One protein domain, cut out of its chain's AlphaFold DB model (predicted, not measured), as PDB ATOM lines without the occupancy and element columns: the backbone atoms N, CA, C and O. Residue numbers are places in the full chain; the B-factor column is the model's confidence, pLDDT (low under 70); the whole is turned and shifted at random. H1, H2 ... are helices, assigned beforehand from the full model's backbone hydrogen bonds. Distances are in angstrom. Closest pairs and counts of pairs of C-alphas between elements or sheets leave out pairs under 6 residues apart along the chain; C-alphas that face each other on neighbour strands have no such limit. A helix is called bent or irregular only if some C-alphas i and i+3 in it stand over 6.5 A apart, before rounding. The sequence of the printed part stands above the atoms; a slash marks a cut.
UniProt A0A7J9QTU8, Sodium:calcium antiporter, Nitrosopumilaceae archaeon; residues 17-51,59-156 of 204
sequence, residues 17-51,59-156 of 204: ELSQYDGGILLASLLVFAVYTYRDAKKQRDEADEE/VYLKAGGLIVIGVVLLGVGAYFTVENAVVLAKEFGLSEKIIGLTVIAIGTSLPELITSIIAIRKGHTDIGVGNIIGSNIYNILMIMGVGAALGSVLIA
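Overview. This is residues 17 to 51 and 59 to 156 of the 204 residues of the protein "Sodium:calcium antiporter" of Nitrosopumilaceae archaeon (UniProt A0A7J9QTU8). Look for an open, Z-like frame of helices: H1 and H4 make a narrow V, joined where H1 begins and H4 ends, and the other end of H4 folds back on H3b, while H3a pairs with the long helix H2. H4 is the diagonal between H1 and the H2 and H3 part, and the free-standing residues 38 to 51 and 59 to 73 stick out. The printed part has 133 residues with four named helices, in the order H1, H2, H3, H4, and no named strand; its class is all helix. It is loose, with a radius of gyration of the C-alphas of 18.4 A, and elongated, spanning 60 by 36 by 26 A.

Along the chain. Find C-alpha 20 at (206.510, 66.877, 164.919); from there H1, residues 20 to 48, runs 41.8 A. After the cut, H2, residues 59 to 91, is the longest helix, from C-alpha 59 at (223.258, 97.974, 190.069) over 47.9 A. H3, residues 96 to 121, was assigned as one helix by its hydrogen bonds but is bent, with C-alphas 108 and 111 7.0 A apart. Its arms are H3a, residues 96 to 108, 16.1 A long, and H3b, residues 111 to 121, 15.3 A long. H3a is itself irregular: C-alphas 101 and 104 are 6.6 A apart. H4, residues 125 to 150, runs 36.3 A and ends at C-alpha 150, (203.433, 73.071, 165.660).

Arrangement. Begin at H1, where residues 20 to 30 alone touch residues 138 to 150 of H4. Their closest C-alphas, of Gly 23 and Gly 145, are 4.0 A apart, and the helices run opposite ways at a shallow tilt of 27 degrees. With residues 125 to 135 alone, H4 touches H3b in a helical hairpin, opposite ways at a shallow tilt of 15 degrees; look at Ser 116 and Gly 128, whose C-alphas are the closest, at 4.1 A. The arms H3a and H3b stand at a steep tilt of 36 degrees, only just beyond shallow. H2, with residues 78 to 90 alone, touches H3a in another helical hairpin, opposite ways at a shallow tilt of 24 degrees, closest at the C-alphas of Val 82 and Gly 107, 5.0 A. These three touching pairs are mostly aligned. H2 and H3b are close but not clearly touching, with the C-alphas of Ala 78 and Pro 111 the closest, at 6.3 A. H1 and H2 are apart, as are H2 and H4. In H1, H2 and H3b every O i to N i+4 pair is within hydrogen-bond range; H3a has 7 of 9 and H4 21 of 22.

Size, cuts and confidence. The two C-alphas farthest apart are those of Glu 50 and Gly 93, 60.8 A. Residues 52 to 58, in the link from H1 to H2, are not printed, and C-alphas 51 and 59 are 19.6 A apart across this cut. The links H2 to H3 and H3 to H4 are tight. Near both ends of the printed part, residues 17 to 18 pair antiparallel with residues 153 to 154. The mean pLDDT of the printed part is 89.9, and residues 48 to 51 are under 70.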
ATOM      1  N   GLU A  17     210.684  65.631 155.119       93.81
ATOM      2  CA  GLU A  17     209.775  66.311 156.040       93.81
ATOM      3  C   GLU A  17     210.422  66.455 157.424       93.81
ATOM      4  O   GLU A  17     210.975  65.513 157.960       93.81
ATOM      5  N   LEU A  18     210.318  67.624 158.051       95.44
ATOM      6  CA  LEU A  18     210.573  67.748 159.486       95.44
ATOM      7  C   LEU A  18     209.265  67.499 160.222       95.44
ATOM      8  O   LEU A  18     208.406  68.383 160.287       95.44
ATOM      9  N   SER A  19     209.117  66.298 160.766       96.50
ATOM     10  CA  SER A  19     207.928  65.893 161.503       96.50
ATOM     11  C   SER A  19     207.838  66.572 162.875       96.50
ATOM     12  O   SER A  19     208.793  67.158 163.396       96.50
ATOM     13  N   GLN A  20     206.690  66.422 163.535       96.38
ATOM     14  CA  GLN A  20     206.510  66.877 164.919       96.38
ATOM     15  C   GLN A  20     207.505  66.231 165.898       96.38
ATOM     16  O   GLN A  20     207.917  66.870 166.871       96.38
ATOM     17  N   TYR A  21     207.921  64.984 165.641       96.00
ATOM     18  CA  TYR A  21     208.932  64.305 166.453       96.00
ATOM     19  C   TYR A  21     210.308  64.954 166.286       96.00
ATOM     20  O   TYR A  21     210.998  65.180 167.282       96.00
ATOM     21  N   ASP A  22     210.666  65.339 165.061       97.25
ATOM     22  CA  ASP A  22     211.918  66.043 164.759       97.25
ATOM     23  C   ASP A  22     211.936  67.428 165.405       97.25
ATOM     24  O   ASP A  22     212.935  67.824 166.009       97.25
ATOM     25  N   GLY A  23     210.792  68.121 165.397       96.75
ATOM     26  CA  GLY A  23     210.593  69.350 166.164       96.75
ATOM     27  C   GLY A  23     210.877  69.155 167.656       96.75
ATOM     28  O   GLY A  23     211.629  69.924 168.260       96.75
ATOM     29  N   GLY A  24     210.359  68.073 168.244       97.12
ATOM     30  CA  GLY A  24     210.660  67.680 169.622       97.12
ATOM     31  C   GLY A  24     212.153  67.431 169.874       97.12
ATOM     32  O   GLY A  24     212.688  67.891 170.884       97.12
ATOM     33  N   ILE A  25     212.850  66.763 168.948       97.75
ATOM     34  CA  ILE A  25     214.300  66.512 169.023       97.75
ATOM     35  C   ILE A  25     215.093  67.826 168.979       97.75
ATOM     36  O   ILE A  25     216.020  68.013 169.776       97.75
ATOM     37  N   LEU A  26     214.731  68.750 168.088       97.88
ATOM     38  CA  LEU A  26     215.378  70.059 167.966       97.88
ATOM     39  C   LEU A  26     215.185  70.902 169.235       97.88
ATOM     40  O   LEU A  26     216.151  71.471 169.750       97.88
ATOM     41  N   LEU A  27     213.982  70.911 169.813       98.00
ATOM     42  CA  LEU A  27     213.694  71.620 171.064       98.00
ATOM     43  C   LEU A  27     214.370  70.974 172.281       98.00
ATOM     44  O   LEU A  27     214.889  71.675 173.149       98.00
ATOM     45  N   ALA A  28     214.441  69.644 172.349       97.75
ATOM     46  CA  ALA A  28     215.218  68.961 173.382       97.75
ATOM     47  C   ALA A  28     216.715  69.297 173.263       97.75
ATOM     48  O   ALA A  28     217.377  69.593 174.261       97.75
ATOM     49  N   SER A  29     217.237  69.337 172.035       97.69
ATOM     50  CA  SER A  29     218.613  69.752 171.749       97.69
ATOM     51  C   SER A  29     218.864  71.212 172.136       97.69
ATOM     52  O   SER A  29     219.943  71.526 172.643       97.69
ATOM     53  N   LEU A  30     217.869  72.095 171.983       97.44
ATOM     54  CA  LEU A  30     217.923  73.475 172.473       97.44
ATOM     55  C   LEU A  30     218.098  73.528 173.992       97.44
ATOM     56  O   LEU A  30     218.947  74.273 174.481       97.44
ATOM     57  N   LEU A  31     217.330  72.731 174.741       97.06
ATOM     58  CA  LEU A  31     217.444  72.665 176.200       97.06
ATOM     59  C   LEU A  31     218.825  72.161 176.626       97.06
ATOM     60  O   LEU A  31     219.447  72.745 177.514       97.06
ATOM     61  N   VAL A  32     219.340  71.121 175.964       96.62
ATOM     62  CA  VAL A  32     220.697  70.610 176.208       96.62
ATOM     63  C   VAL A  32     221.741  71.691 175.928       96.62
ATOM     64  O   VAL A  32     222.623  71.912 176.759       96.62
ATOM     65  N   PHE A  33     221.625  72.403 174.805       95.62
ATOM     66  CA  PHE A  33     222.519  73.506 174.454       95.62
ATOM     67  C   PHE A  33     222.469  74.644 175.482       95.62
ATOM     68  O   PHE A  33     223.519  75.123 175.913       95.62
ATOM     69  N   ALA A  34     221.275  75.052 175.917       95.12
ATOM     70  CA  ALA A  34     221.099  76.106 176.911       95.12
ATOM     71  C   ALA A  34     221.711  75.717 178.265       95.12
ATOM     72  O   ALA A  34     222.449  76.503 178.860       95.12
ATOM     73  N   VAL A  35     221.470  74.486 178.731       96.19
ATOM     74  CA  VAL A  35     222.042  73.969 179.984       96.19
ATOM     75  C   VAL A  35     223.562  73.847 179.892       96.19
ATOM     76  O   VAL A  35     224.253  74.217 180.839       96.19
ATOM     77  N   TYR A  36     224.090  73.350 178.771       94.94
ATOM     78  CA  TYR A  36     225.530  73.257 178.534       94.94
ATOM     79  C   TYR A  36     226.187  74.638 178.597       94.94
ATOM     80  O   TYR A  36     227.100  74.839 179.392       94.94
ATOM     81  N   THR A  37     225.676  75.603 177.828       92.50
ATOM     82  CA  THR A  37     226.222  76.965 177.768       92.50
ATOM     83  C   THR A  37     226.117  77.671 179.118       92.50
ATOM     84  O   THR A  37     227.059  78.332 179.537       92.50
ATOM     85  N   TYR A  38     225.010  77.493 179.845       92.69
ATOM     86  CA  TYR A  38     224.859  78.047 181.190       92.69
ATOM     87  C   TYR A  38     225.870  77.457 182.180       92.69
ATOM     88  O   TYR A  38     226.465  78.192 182.965       92.69
ATOM     89  N   ARG A  39     226.077  76.135 182.155       94.00
ATOM     90  CA  ARG A  39     227.049  75.461 183.030       94.00
ATOM     91  C   ARG A  39     228.480  75.868 182.710       94.00
ATOM     92  O   ARG A  39     229.245  76.102 183.638       94.00
ATOM     93  N   ASP A  40     228.814  75.964 181.430       90.06
ATOM     94  CA  ASP A  40     230.129  76.402 180.970       90.06
ATOM     95  C   ASP A  40     230.403  77.856 181.382       90.06
ATOM     96  O   ASP A  40     231.412  78.137 182.025       90.06
ATOM     97  N   ALA A  41     229.442  78.757 181.150       88.00
ATOM     98  CA  ALA A  41     229.534  80.152 181.574       88.00
ATOM     99  C   ALA A  41     229.629  80.297 183.101       88.00
ATOM    100  O   ALA A  41     230.408  81.109 183.598       88.00
ATOM    101  N   LYS A  42     228.859  79.506 183.860       90.38
ATOM    102  CA  LYS A  42     228.934  79.503 185.324       90.38
ATOM    103  C   LYS A  42     230.299  79.019 185.808       90.38
ATOM    104  O   LYS A  42     230.855  79.646 186.692       90.38
ATOM    105  N   LYS A  43     230.846  77.953 185.221       89.88
ATOM    106  CA  LYS A  43     232.168  77.434 185.584       89.88
ATOM    107  C   LYS A  43     233.268  78.471 185.336       89.88
ATOM    108  O   LYS A  43     234.051  78.724 186.239       89.88
ATOM    109  N   GLN A  44     233.278  79.109 184.164       83.25
ATOM    110  CA  GLN A  44     234.235  80.180 183.854       83.25
ATOM    111  C   GLN A  44     234.100  81.371 184.810       83.25
ATOM    112  O   GLN A  44     235.094  81.986 185.182       83.25
ATOM    113  N   ARG A  45     232.870  81.696 185.226       81.38
ATOM    114  CA  ARG A  45     232.626  82.736 186.224       81.38
ATOM    115  C   ARG A  45     233.096  82.324 187.616       81.38
ATOM    116  O   ARG A  45     233.729  83.134 188.267       81.38
ATOM    117  N   ASP A  46     232.798  81.111 188.069       81.12
ATOM    118  CA  ASP A  46     233.223  80.623 189.385       81.12
ATOM    119  C   ASP A  46     234.767  80.548 189.468       81.12
ATOM    120  O   ASP A  46     235.332  80.813 190.522       81.12
ATOM    121  N   GLU A  47     235.452  80.276 188.348       76.00
ATOM    122  CA  GLU A  47     236.920  80.352 188.220       76.00
ATOM    123  C   GLU A  47     237.459  81.801 188.198       76.00
ATOM    124  O   GLU A  47     238.587  82.038 188.619       76.00
ATOM    125  N   ALA A  48     236.674  82.778 187.729       69.06
ATOM    126  CA  ALA A  48     237.060  84.194 187.661       69.06
ATOM    127  C   ALA A  48     236.670  85.012 188.914       69.06
ATOM    128  O   ALA A  48     237.333  85.994 189.246       69.06
ATOM    129  N   ASP A  49     235.609  84.614 189.623       59.97
ATOM    130  CA  ASP A  49     235.085  85.270 190.831       59.97
ATOM    131  C   ASP A  49     235.945  84.971 192.087       59.97
ATOM    132  O   ASP A  49     235.686  85.556 193.140       59.97
ATOM    133  N   GLU A  50     237.000  84.142 192.000       55.19
ATOM    134  CA  GLU A  50     238.009  84.023 193.072       55.19
ATOM    135  C   GLU A  50     238.806  85.329 193.296       55.19
ATOM    136  O   GLU A  50     239.401  85.491 194.362       55.19
ATOM    137  N   GLU A  51     238.778  86.302 192.368       51.88
ATOM    138  CA  GLU A  51     239.608  87.514 192.471       51.88
ATOM    139  C   GLU A  51     238.897  88.839 192.798       51.88
ATOM    140  O   GLU A  51     239.585  89.768 193.223       51.88
ATOM    141  N   VAL A  59     222.774  98.084 191.461       70.81
ATOM    142  CA  VAL A  59     223.258  97.974 190.069       70.81
ATOM    143  C   VAL A  59     222.399  97.005 189.252       70.81
ATOM    144  O   VAL A  59     222.082  97.292 188.100       70.81
ATOM    145  N   TYR A  60     221.936  95.912 189.865       79.00
ATOM    146  CA  TYR A  60     221.164  94.865 189.188       79.00
ATOM    147  C   TYR A  60     219.806  95.346 188.667       79.00
ATOM    148  O   TYR A  60     219.433  95.010 187.547       79.00
ATOM    149  N   LEU A  61     219.092  96.185 189.426       82.56
ATOM    150  CA  LEU A  61     217.797  96.731 188.997       82.56
ATOM    151  C   LEU A  61     217.942  97.701 187.818       82.56
ATOM    152  O   LEU A  61     217.162  97.641 186.870       82.56
ATOM    153  N   LYS A  62     218.962  98.568 187.848       86.31
ATOM    154  CA  LYS A  62     219.244  99.492 186.739       86.31
ATOM    155  C   LYS A  62     219.695  98.740 185.488       86.31
ATOM    156  O   LYS A  62     219.192  99.020 184.405       86.31
ATOM    157  N   ALA A  63     220.604  97.778 185.638       88.00
ATOM    158  CA  ALA A  63     221.073  96.947 184.535       88.00
ATOM    159  C   ALA A  63     219.929  96.120 183.929       88.00
ATOM    160  O   ALA A  63     219.744  96.137 182.715       88.00
ATOM    161  N   GLY A  64     219.111  95.476 184.765       90.69
ATOM    162  CA  GLY A  64     217.930  94.734 184.328       90.69
ATOM    163  C   GLY A  64     216.931  95.617 183.578       90.69
ATOM    164  O   GLY A  64     216.483  95.250 182.496       90.69
ATOM    165  N   GLY A  65     216.648  96.820 184.093       92.12
ATOM    166  CA  GLY A  65     215.788  97.791 183.411       92.12
ATOM    167  C   GLY A  65     216.319  98.191 182.031       92.12
ATOM    168  O   GLY A  65     215.565  98.193 181.061       92.12
ATOM    169  N   LEU A  66     217.622  98.468 181.914       92.94
ATOM    170  CA  LEU A  66     218.253  98.793 180.631       92.94
ATOM    171  C   LEU A  66     218.221  97.621 179.640       92.94
ATOM    172  O   LEU A  66     218.010  97.855 178.454       92.94
ATOM    173  N   ILE A  67     218.387  96.380 180.109       92.06
ATOM    174  CA  ILE A  67     218.265  95.180 179.265       92.06
ATOM    175  C   ILE A  67     216.846  95.073 178.706       92.06
ATOM    176  O   ILE A  67     216.686  94.917 177.498       92.06
ATOM    177  N   VAL A  68     215.821  95.206 179.553       94.12
ATOM    178  CA  VAL A  68     214.418  95.132 179.117       94.12
ATOM    179  C   VAL A  68     214.112  96.219 178.089       94.12
ATOM    180  O   VAL A  68     213.580  95.916 177.024       94.12
ATOM    181  N   ILE A  69     214.500  97.468 178.362       95.56
ATOM    182  CA  ILE A  69     214.320  98.580 177.416       95.56
ATOM    183  C   ILE A  69     215.048  98.286 176.098       95.56
ATOM    184  O   ILE A  69     214.471  98.467 175.030       95.56
ATOM    185  N   GLY A  70     216.290  97.801 176.161       92.94
ATOM    186  CA  GLY A  70     217.081  97.453 174.983       92.94
ATOM    187  C   GLY A  70     216.428  96.369 174.126       92.94
ATOM    188  O   GLY A  70     216.312  96.545 172.917       92.94
ATOM    189  N   VAL A  71     215.947  95.284 174.740       91.31
ATOM    190  CA  VAL A  71     215.248  94.191 174.042       91.31
ATOM    191  C   VAL A  71     213.958  94.691 173.391       91.31
ATOM    192  O   VAL A  71     213.710  94.381 172.229       91.31
ATOM    193  N   VAL A  72     213.166  95.504 174.097       94.38
ATOM    194  CA  VAL A  72     211.933  96.086 173.543       94.38
ATOM    195  C   VAL A  72     212.246  96.983 172.348       94.38
ATOM    196  O   VAL A  72     211.624  96.835 171.300       94.38
ATOM    197  N   LEU A  73     213.228  97.881 172.463       93.94
ATOM    198  CA  LEU A  73     213.612  98.771 171.365       93.94
ATOM    199  C   LEU A  73     214.170  98.002 170.162       93.94
ATOM    200  O   LEU A  73     213.848  98.353 169.029       93.94
ATOM    201  N   LEU A  74     214.959  96.948 170.392       91.12
ATOM    202  CA  LEU A  74     215.442  96.069 169.326       91.12
ATOM    203  C   LEU A  74     214.282  95.358 168.625       91.12
ATOM    204  O   LEU A  74     214.218  95.391 167.401       91.12
ATOM    205  N   GLY A  75     213.343  94.777 169.378       90.31
ATOM    206  CA  GLY A  75     212.182  94.083 168.817       90.31
ATOM    207  C   GLY A  75     211.263  95.014 168.025       90.31
ATOM    208  O   GLY A  75     210.886  94.702 166.898       90.31
ATOM    209  N   VAL A  76     210.958  96.194 168.568       92.81
ATOM    210  CA  VAL A  76     210.140  97.212 167.889       92.81
ATOM    211  C   VAL A  76     210.849  97.745 166.639       92.81
ATOM    212  O   VAL A  76     210.227  97.874 165.585       92.81
ATOM    213  N   GLY A  77     212.153  98.018 166.724       91.06
ATOM    214  CA  GLY A  77     212.954  98.463 165.583       91.06
ATOM    215  C   GLY A  77     213.023  97.414 164.471       91.06
ATOM    216  O   GLY A  77     212.863  97.756 163.299       91.06
ATOM    217  N   ALA A  78     213.198  96.140 164.833       89.94
ATOM    218  CA  ALA A  78     213.168  95.016 163.903       89.94
ATOM    219  C   ALA A  78     211.803  94.895 163.218       89.94
ATOM    220  O   ALA A  78     211.740  94.853 161.992       89.94
ATOM    221  N   TYR A  79     210.718  94.924 164.001       91.06
ATOM    222  CA  TYR A  79     209.347  94.845 163.501       91.06
ATOM    223  C   TYR A  79     209.061  95.929 162.459       91.06
ATOM    224  O   TYR A  79     208.671  95.620 161.336       91.06
ATOM    225  N   PHE A  80     209.327  97.198 162.789       91.94
ATOM    226  CA  PHE A  80     209.100  98.287 161.841       91.94
ATOM    227  C   PHE A  80     209.989  98.178 160.604       91.94
ATOM    228  O   PHE A  80     209.535  98.488 159.506       91.94
ATOM    229  N   THR A  81     211.236  97.734 160.756       89.25
ATOM    230  CA  THR A  81     212.152  97.586 159.621       89.25
ATOM    231  C   THR A  81     211.665  96.509 158.653       89.25
ATOM    232  O   THR A  81     211.589  96.767 157.454       89.25
ATOM    233  N   VAL A  82     211.290  95.332 159.162       90.69
ATOM    234  CA  VAL A  82     210.790  94.213 158.346       90.69
ATOM    235  C   VAL A  82     209.472  94.588 157.670       90.69
ATOM    236  O   VAL A  82     209.360  94.448 156.455       90.69
ATOM    237  N   GLU A  83     208.508  95.125 158.420       91.25
ATOM    238  CA  GLU A  83     207.173  95.442 157.898       91.25
ATOM    239  C   GLU A  83     207.237  96.476 156.765       91.25
ATOM    240  O   GLU A  83     206.691  96.270 155.681       91.25
ATOM    241  N   ASN A  84     207.979  97.568 156.967       91.56
ATOM    242  CA  ASN A  84     208.105  98.602 155.941       91.56
ATOM    243  C   ASN A  84     208.934  98.131 154.737       91.56
ATOM    244  O   ASN A  84     208.653  98.535 153.608       91.56
ATOM    245  N   ALA A  85     209.922  97.253 154.939       89.25
ATOM    246  CA  ALA A  85     210.657  96.657 153.827       89.25
ATOM    247  C   ALA A  85     209.759  95.736 152.981       89.25
ATOM    248  O   ALA A  85     209.853  95.755 151.753       89.25
ATOM    249  N   VAL A  86     208.852  94.980 153.611       91.25
ATOM    250  CA  VAL A  86     207.847  94.156 152.919       91.25
ATOM    251  C   VAL A  86     206.885  95.028 152.108       91.25
ATOM    252  O   VAL A  86     206.608  94.698 150.955       91.25
ATOM    253  N   VAL A  87     206.409  96.148 152.664       92.69
ATOM    254  CA  VAL A  87     205.555  97.108 151.940       92.69
ATOM    255  C   VAL A  87     206.262  97.634 150.691       92.69
ATOM    256  O   VAL A  87     205.715  97.530 149.596       92.69
ATOM    257  N   LEU A  88     207.500  98.120 150.826       90.25
ATOM    258  CA  LEU A  88     208.282  98.602 149.685       90.25
ATOM    259  C   LEU A  88     208.483  97.510 148.630       90.25
ATOM    260  O   LEU A  88     208.332  97.764 147.440       90.25
ATOM    261  N   ALA A  89     208.789  96.282 149.050       89.00
ATOM    262  CA  ALA A  89     208.992  95.177 148.125       89.00
ATOM    263  C   ALA A  89     207.717  94.819 147.337       89.00
ATOM    264  O   ALA A  89     207.789  94.533 146.141       89.00
ATOM    265  N   LYS A  90     206.539  94.892 147.967       91.31
ATOM    266  CA  LYS A  90     205.256  94.709 147.270       91.31
ATOM    267  C   LYS A  90     205.001  95.813 146.244       91.31
ATOM    268  O   LYS A  90     204.615  95.502 145.122       91.31
ATOM    269  N   GLU A  91     205.277  97.070 146.591       92.81
ATOM    270  CA  GLU A  91     205.154  98.214 145.669       92.81
ATOM    271  C   GLU A  91     206.108  98.104 144.467       92.81
ATOM    272  O   GLU A  91     205.761  98.473 143.348       92.81
ATOM    273  N   PHE A  92     207.293  97.518 144.657       89.81
ATOM    274  CA  PHE A  92     208.223  97.205 143.567       89.81
ATOM    275  C   PHE A  92     207.820  95.975 142.729       89.81
ATOM    276  O   PHE A  92     208.543  95.604 141.803       89.81
ATOM    277  N   GLY A  93     206.683  95.337 143.023       87.81
ATOM    278  CA  GLY A  93     206.168  94.190 142.272       87.81
ATOM    279  C   GLY A  93     206.916  92.879 142.528       87.81
ATOM    280  O   GLY A  93     206.840  91.964 141.707       87.81
ATOM    281  N   LEU A  94     207.653  92.766 143.640       86.81
ATOM    282  CA  LEU A  94     208.317  91.517 144.013       86.81
ATOM    283  C   LEU A  94     207.278  90.473 144.449       86.81
ATOM    284  O   LEU A  94     206.305  90.780 145.136       86.81
ATOM    285  N   SER A  95     207.495  89.215 144.059       84.56
ATOM    286  CA  SER A  95     206.609  88.114 144.442       84.56
ATOM    287  C   SER A  95     206.709  87.803 145.939       84.56
ATOM    288  O   SER A  95     207.759  87.991 146.558       84.56
ATOM    289  N   GLU A  96     205.643  87.249 146.524       82.62
ATOM    290  CA  GLU A  96     205.636  86.847 147.941       82.62
ATOM    291  C   GLU A  96     206.766  85.864 148.275       82.62
ATOM    292  O   GLU A  96     207.395  85.975 149.325       82.62
ATOM    293  N   LYS A  97     207.086  84.959 147.338       76.88
ATOM    294  CA  LYS A  97     208.217  84.030 147.457       76.88
ATOM    295  C   LYS A  97     209.537  84.785 147.632       76.88
ATOM    296  O   LYS A  97     210.306  84.468 148.534       76.88
ATOM    297  N   ILE A  98     209.796  85.787 146.791       78.62
ATOM    298  CA  ILE A  98     211.017  86.596 146.869       78.62
ATOM    299  C   ILE A  98     211.064  87.377 148.183       78.62
ATOM    300  O   ILE A  98     212.096  87.387 148.856       78.62
ATOM    301  N   ILE A  99     209.954  88.009 148.562       85.25
ATOM    302  CA  ILE A  99     209.851  88.792 149.795       85.25
ATOM    303  C   ILE A  99     210.173  87.915 151.011       85.25
ATOM    304  O   ILE A  99     210.989  88.307 151.847       85.25
ATOM    305  N   GLY A 100     209.588  86.715 151.081       80.31
ATOM    306  CA  GLY A 100     209.830  85.758 152.159       80.31
ATOM    307  C   GLY A 100     211.277  85.274 152.215       80.31
ATOM    308  O   GLY A 100     211.903  85.330 153.271       80.31
ATOM    309  N   LEU A 101     211.834  84.864 151.072       74.31
ATOM    310  CA  LEU A 101     213.196  84.328 151.003       74.31
ATOM    311  C   LEU A 101     214.281  85.377 151.271       74.31
ATOM    312  O   LEU A 101     215.398  85.003 151.617       74.31
ATOM    313  N   THR A 102     213.990  86.673 151.110       80.38
ATOM    314  CA  THR A 102     215.034  87.709 151.151       80.38
ATOM    315  C   THR A 102     214.743  88.842 152.107       80.38
ATOM    316  O   THR A 102     215.474  89.010 153.076       80.38
ATOM    317  N   VAL A 103     213.691  89.620 151.874       84.56
ATOM    318  CA  VAL A 103     213.386  90.809 152.674       84.56
ATOM    319  C   VAL A 103     213.100  90.422 154.119       84.56
ATOM    320  O   VAL A 103     213.674  91.010 155.034       84.56
ATOM    321  N   ILE A 104     212.269  89.398 154.320       86.25
ATOM    322  CA  ILE A 104     211.957  88.892 155.658       86.25
ATOM    323  C   ILE A 104     213.196  88.228 156.262       86.25
ATOM    324  O   ILE A 104     213.598  88.610 157.357       86.25
ATOM    325  N   ALA A 105     213.842  87.311 155.532       83.38
ATOM    326  CA  ALA A 105     215.022  86.593 156.017       83.38
ATOM    327  C   ALA A 105     216.153  87.539 156.470       83.38
ATOM    328  O   ALA A 105     216.631  87.448 157.601       83.38
ATOM    329  N   ILE A 106     216.536  88.503 155.624       84.31
ATOM    330  CA  ILE A 106     217.545  89.519 155.948       84.31
ATOM    331  C   ILE A 106     217.040  90.408 157.081       84.31
ATOM    332  O   ILE A 106     217.767  90.635 158.047       84.31
ATOM    333  N   GLY A 107     215.802  90.898 156.980       85.56
ATOM    334  CA  GLY A 107     215.226  91.841 157.929       85.56
ATOM    335  C   GLY A 107     215.196  91.304 159.360       85.56
ATOM    336  O   GLY A 107     215.544  92.034 160.287       85.56
ATOM    337  N   THR A 108     214.879  90.020 159.543       87.00
ATOM    338  CA  THR A 108     214.891  89.374 160.864       87.00
ATOM    339  C   THR A 108     216.286  89.179 161.445       87.00
ATOM    340  O   THR A 108     216.385  89.056 162.652       87.00
ATOM    341  N   SER A 109     217.344  89.177 160.624       89.12
ATOM    342  CA  SER A 109     218.744  89.044 161.067       89.12
ATOM    343  C   SER A 109     219.489  90.383 161.190       89.12
ATOM    344  O   SER A 109     220.658  90.423 161.588       89.12
ATOM    345  N   LEU A 110     218.852  91.504 160.820       88.44
ATOM    346  CA  LEU A 110     219.441  92.839 160.954       88.44
ATOM    347  C   LEU A 110     219.760  93.208 162.414       88.44
ATOM    348  O   LEU A 110     220.856  93.728 162.645       88.44
ATOM    349  N   PRO A 111     218.885  92.967 163.411       88.38
ATOM    350  CA  PRO A 111     219.198  93.276 164.807       88.38
ATOM    351  C   PRO A 111     220.465  92.562 165.301       88.38
ATOM    352  O   PRO A 111     221.322  93.172 165.947       88.38
ATOM    353  N   GLU A 112     220.631  91.291 164.951       90.38
ATOM    354  CA  GLU A 112     221.785  90.454 165.279       90.38
ATOM    355  C   GLU A 112     223.047  90.969 164.588       90.38
ATOM    356  O   GLU A 112     224.110  91.059 165.209       90.38
ATOM    357  N   LEU A 113     222.941  91.374 163.321       90.88
ATOM    358  CA  LEU A 113     224.049  91.983 162.593       90.88
ATOM    359  C   LEU A 113     224.514  93.276 163.277       90.88
ATOM    360  O   LEU A 113     225.706  93.449 163.544       90.88
ATOM    361  N   ILE A 114     223.581  94.173 163.603       91.81
ATOM    362  CA  ILE A 114     223.886  95.466 164.224       91.81
ATOM    363  C   ILE A 114     224.487  95.279 165.620       91.81
ATOM    364  O   ILE A 114     225.511  95.893 165.931       91.81
ATOM    365  N   THR A 115     223.908  94.411 166.451       92.25
ATOM    366  CA  THR A 115     224.432  94.117 167.796       92.25
ATOM    367  C   THR A 115     225.837  93.513 167.739       92.25
ATOM    368  O   THR A 115     226.717  93.959 168.481       92.25
ATOM    369  N   SER A 116     226.099  92.597 166.800       93.00
ATOM    370  CA  SER A 116     227.432  92.011 166.586       93.00
ATOM    371  C   SER A 116     228.458  93.055 166.145       93.00
ATOM    372  O   SER A 116     229.554  93.123 166.703       93.00
ATOM    373  N   ILE A 117     228.105  93.917 165.183       93.06
ATOM    374  CA  ILE A 117     228.980  95.002 164.712       93.06
ATOM    375  C   ILE A 117     229.311  95.958 165.859       93.06
ATOM    376  O   ILE A 117     230.472  96.333 166.025       93.06
ATOM    377  N   ILE A 118     228.322  96.354 166.664       93.56
ATOM    378  CA  ILE A 118     228.536  97.256 167.802       93.56
ATOM    379  C   ILE A 118     229.469  96.612 168.835       93.56
ATOM    380  O   ILE A 118     230.381  97.287 169.316       93.56
ATOM    381  N   ALA A 119     229.283  95.327 169.155       93.44
ATOM    382  CA  ALA A 119     230.145  94.600 170.086       93.44
ATOM    383  C   ALA A 119     231.600  94.545 169.591       93.44
ATOM    384  O   ALA A 119     232.511  94.949 170.316       93.44
ATOM    385  N   ILE A 120     231.813  94.161 168.329       91.12
ATOM    386  CA  ILE A 120     233.149  94.091 167.712       91.12
ATOM    387  C   ILE A 120     233.805  95.477 167.676       91.12
ATOM    388  O   ILE A 120     234.973  95.621 168.032       91.12
ATOM    389  N   ARG A 121     233.060  96.530 167.314       92.75
ATOM    390  CA  ARG A 121     233.579  97.911 167.294       92.75
ATOM    391  C   ARG A 121     233.964  98.436 168.675       92.75
ATOM    392  O   ARG A 121     234.794  99.336 168.753       92.75
ATOM    393  N   LYS A 122     233.375  97.895 169.741       94.00
ATOM    394  CA  LYS A 122     233.740  98.194 171.132       94.00
ATOM    395  C   LYS A 122     234.909  97.346 171.650       94.00
ATOM    396  O   LYS A 122     235.257  97.462 172.817       94.00
ATOM    397  N   GLY A 123     235.517  96.512 170.804       90.31
ATOM    398  CA  GLY A 123     236.612  95.617 171.186       90.31
ATOM    399  C   GLY A 123     236.150  94.298 171.809       90.31
ATOM    400  O   GLY A 123     236.985  93.493 172.207       90.31
ATOM    401  N   HIS A 124     234.842  94.033 171.861       91.81
ATOM    402  CA  HIS A 124     234.278  92.787 172.381       91.81
ATOM    403  C   HIS A 124     234.060  91.771 171.253       91.81
ATOM    404  O   HIS A 124     232.931  91.358 170.974       91.81
ATOM    405  N   THR A 125     235.144  91.395 170.570       87.81
ATOM    406  CA  THR A 125     235.095  90.494 169.407       87.81
ATOM    407  C   THR A 125     234.482  89.141 169.755       87.81
ATOM    408  O   THR A 125     233.625  88.668 169.011       87.81
ATOM    409  N   ASP A 126     234.834  88.565 170.905       87.50
ATOM    410  CA  ASP A 126     234.319  87.259 171.335       87.50
ATOM    411  C   ASP A 126     232.804  87.288 171.567       87.50
ATOM    412  O   ASP A 126     232.094  86.369 171.166       87.50
ATOM    413  N   ILE A 127     232.287  88.388 172.126       89.06
ATOM    414  CA  ILE A 127     230.844  88.593 172.322       89.06
ATOM    415  C   ILE A 127     230.141  88.734 170.969       89.06
ATOM    416  O   ILE A 127     229.095  88.128 170.750       89.06
ATOM    417  N   GLY A 128     230.712  89.509 170.042       91.12
ATOM    418  CA  GLY A 128     230.132  89.695 168.712       91.12
ATOM    419  C   GLY A 128     230.110  88.411 167.878       91.12
ATOM    420  O   GLY A 128     229.087  88.082 167.285       91.12
ATOM    421  N   VAL A 129     231.205  87.646 167.864       89.38
ATOM    422  CA  VAL A 129     231.266  86.338 167.187       89.38
ATOM    423  C   VAL A 129     230.353  85.325 167.881       89.38
ATOM    424  O   VAL A 129     229.648  84.572 167.208       89.38
ATOM    425  N   GLY A 130     230.316  85.340 169.216       90.75
ATOM    426  CA  GLY A 130     229.415  84.522 170.023       90.75
ATOM    427  C   GLY A 130     227.943  84.772 169.698       90.75
ATOM    428  O   GLY A 130     227.190  83.811 169.570       90.75
ATOM    429  N   ASN A 131     227.551  86.029 169.473       92.38
ATOM    430  CA  ASN A 131     226.202  86.387 169.035       92.38
ATOM    431  C   ASN A 131     225.864  85.771 167.667       92.38
ATOM    432  O   ASN A 131     224.841  85.113 167.532       92.38
ATOM    433  N   ILE A 132     226.757  85.885 166.676       91.44
ATOM    434  CA  ILE A 132     226.548  85.306 165.334       91.44
ATOM    435  C   ILE A 132     226.369  83.780 165.405       91.44
ATOM    436  O   ILE A 132     225.426  83.225 164.841       91.44
ATOM    437  N   ILE A 133     227.269  83.085 166.109       92.56
ATOM    438  CA  ILE A 133     227.230  81.618 166.221       92.56
ATOM    439  C   ILE A 133     226.016  81.167 167.043       92.56
ATOM    440  O   ILE A 133     225.344  80.201 166.675       92.56
ATOM    441  N   GLY A 134     225.739  81.856 168.151       93.19
ATOM    442  CA  GLY A 134     224.621  81.575 169.044       93.19
ATOM    443  C   GLY A 134     223.273  81.731 168.346       93.19
ATOM    444  O   GLY A 134     222.465  80.808 168.410       93.19
ATOM    445  N   SER A 135     223.063  82.831 167.617       92.94
ATOM    446  CA  SER A 135     221.821  83.077 166.873       92.94
ATOM    447  C   SER A 135     221.577  82.035 165.784       92.94
ATOM    448  O   SER A 135     220.454  81.569 165.646       92.94
ATOM    449  N   ASN A 136     222.610  81.567 165.075       93.56
ATOM    450  CA  ASN A 136     222.445  80.485 164.093       93.56
ATOM    451  C   ASN A 136     222.025  79.159 164.745       93.56
ATOM    452  O   ASN A 136     221.150  78.464 164.229       93.56
ATOM    453  N   ILE A 137     222.622  78.811 165.892       96.00
ATOM    454  CA  ILE A 137     222.213  77.631 166.666       96.00
ATOM    455  C   ILE A 137     220.758  77.786 167.122       96.00
ATOM    456  O   ILE A 137     219.972  76.851 166.992       96.00
ATOM    457  N   TYR A 138     220.396  78.964 167.628       95.00
ATOM    458  CA  TYR A 138     219.056  79.244 168.129       95.00
ATOM    459  C   TYR A 138     218.009  79.227 167.011       95.00
ATOM    460  O   TYR A 138     216.947  78.646 167.194       95.00
ATOM    461  N   ASN A 139     218.317  79.761 165.829       93.88
ATOM    462  CA  ASN A 139     217.420  79.724 164.677       93.88
ATOM    463  C   ASN A 139     217.143  78.285 164.231       93.88
ATOM    464  O   ASN A 139     215.989  77.915 164.031       93.88
ATOM    465  N   ILE A 140     218.174  77.438 164.150       95.44
ATOM    466  CA  ILE A 140     217.975  76.030 163.792       95.44
ATOM    467  C   ILE A 140     217.182  75.298 164.880       95.44
ATOM    468  O   ILE A 140     216.219  74.609 164.578       95.44
ATOM    469  N   LEU A 141     217.560  75.427 166.151       97.69
ATOM    470  CA  LEU A 141     216.950  74.619 167.209       97.69
ATOM    471  C   LEU A 141     215.572  75.134 167.644       97.69
ATOM    472  O   LEU A 141     214.661  74.336 167.849       97.69
ATOM    473  N   MET A 142     215.407  76.449 167.794       96.69
ATOM    474  CA  MET A 142     214.144  77.055 168.214       96.69
ATOM    475  C   MET A 142     213.194  77.266 167.041       96.69
ATOM    476  O   MET A 142     212.070  76.792 167.118       96.69
ATOM    477  N   ILE A 143     213.589  77.982 165.981       93.62
ATOM    478  CA  ILE A 143     212.626  78.367 164.932       93.62
ATOM    479  C   ILE A 143     212.172  77.128 164.158       93.62
ATOM    480  O   ILE A 143     210.968  76.898 164.053       93.62
ATOM    481  N   MET A 144     213.103  76.285 163.694       94.19
ATOM    482  CA  MET A 144     212.720  75.033 163.024       94.19
ATOM    483  C   MET A 144     212.068  74.049 163.999       94.19
ATOM    484  O   MET A 144     211.104  73.388 163.631       94.19
ATOM    485  N   GLY A 145     212.553  73.980 165.244       96.81
ATOM    486  CA  GLY A 145     211.990  73.095 166.264       96.81
ATOM    487  C   GLY A 145     210.539  73.426 166.607       96.81
ATOM    488  O   GLY A 145     209.689  72.541 166.594       96.81
ATOM    489  N   VAL A 146     210.232  74.703 166.855       96.62
ATOM    490  CA  VAL A 146     208.859  75.180 167.074       96.62
ATOM    491  C   VAL A 146     208.028  75.016 165.806       96.62
ATOM    492  O   VAL A 146     206.906  74.531 165.900       96.62
ATOM    493  N   GLY A 147     208.569  75.376 164.636       94.56
ATOM    494  CA  GLY A 147     207.887  75.220 163.351       94.56
ATOM    495  C   GLY A 147     207.391  73.791 163.149       94.56
ATOM    496  O   GLY A 147     206.186  73.581 163.067       94.56
ATOM    497  N   ALA A 148     208.306  72.820 163.194       95.69
ATOM    498  CA  ALA A 148     208.002  71.400 163.032       95.69
ATOM    499  C   ALA A 148     207.106  70.843 164.151       95.69
ATOM    500  O   ALA A 148     206.202  70.055 163.881       95.69
ATOM    501  N   ALA A 149     207.297  71.277 165.403       95.56
ATOM    502  CA  ALA A 149     206.462  70.838 166.524       95.56
ATOM    503  C   ALA A 149     205.005  71.320 166.408       95.56
ATOM    504  O   ALA A 149     204.089  70.597 166.805       95.56
ATOM    505  N   LEU A 150     204.778  72.526 165.876       94.62
ATOM    506  CA  LEU A 150     203.433  73.071 165.660       94.62
ATOM    507  C   LEU A 150     202.750  72.458 164.432       94.62
ATOM    508  O   LEU A 150     201.538  72.255 164.442       94.62
ATOM    509  N   GLY A 151     203.516  72.128 163.400       88.25
ATOM    510  CA  GLY A 151     203.039  71.418 162.224       88.25
ATOM    511  C   GLY A 151     204.223  70.981 161.381       88.25
ATOM    512  O   GLY A 151     205.158  71.755 161.199       88.25
ATOM    513  N   SER A 152     204.196  69.745 160.884       87.62
ATOM    514  CA  SER A 152     205.306  69.233 160.091       87.62
ATOM    515  C   SER A 152     205.695  70.184 158.955       87.62
ATOM    516  O   SER A 152     204.833  70.771 158.294       87.62
ATOM    517  N   VAL A 153     206.997  70.316 158.704       91.94
ATOM    518  CA  VAL A 153     207.538  71.198 157.664       91.94
ATOM    519  C   VAL A 153     208.025  70.353 156.496       91.94
ATOM    520  O   VAL A 153     209.016  69.640 156.611       91.94
ATOM    521  N   LEU A 154     207.357  70.462 155.349       92.25
ATOM    522  CA  LEU A 154     207.793  69.795 154.122       92.25
ATOM    523  C   LEU A 154     209.102  70.402 153.607       92.25
ATOM    524  O   LEU A 154     209.228  71.623 153.472       92.25
ATOM    525  N   ILE A 155     210.061  69.544 153.272       91.94
ATOM    526  CA  ILE A 155     211.376  69.940 152.776       91.94
ATOM    527  C   ILE A 155     211.374  69.872 151.253       91.94
ATOM    528  O   ILE A 155     211.287  68.808 150.642       91.94
ATOM    529  N   ALA A 156     211.485  71.037 150.616       87.56
ATOM    530  CA  ALA A 156     211.611  71.100 149.167       87.56
ATOM    531  C   ALA A 156     212.982  70.545 148.717       87.56
ATOM    532  O   ALA A 156     213.986  70.800 149.384       87.56
TER     533      ALA A 156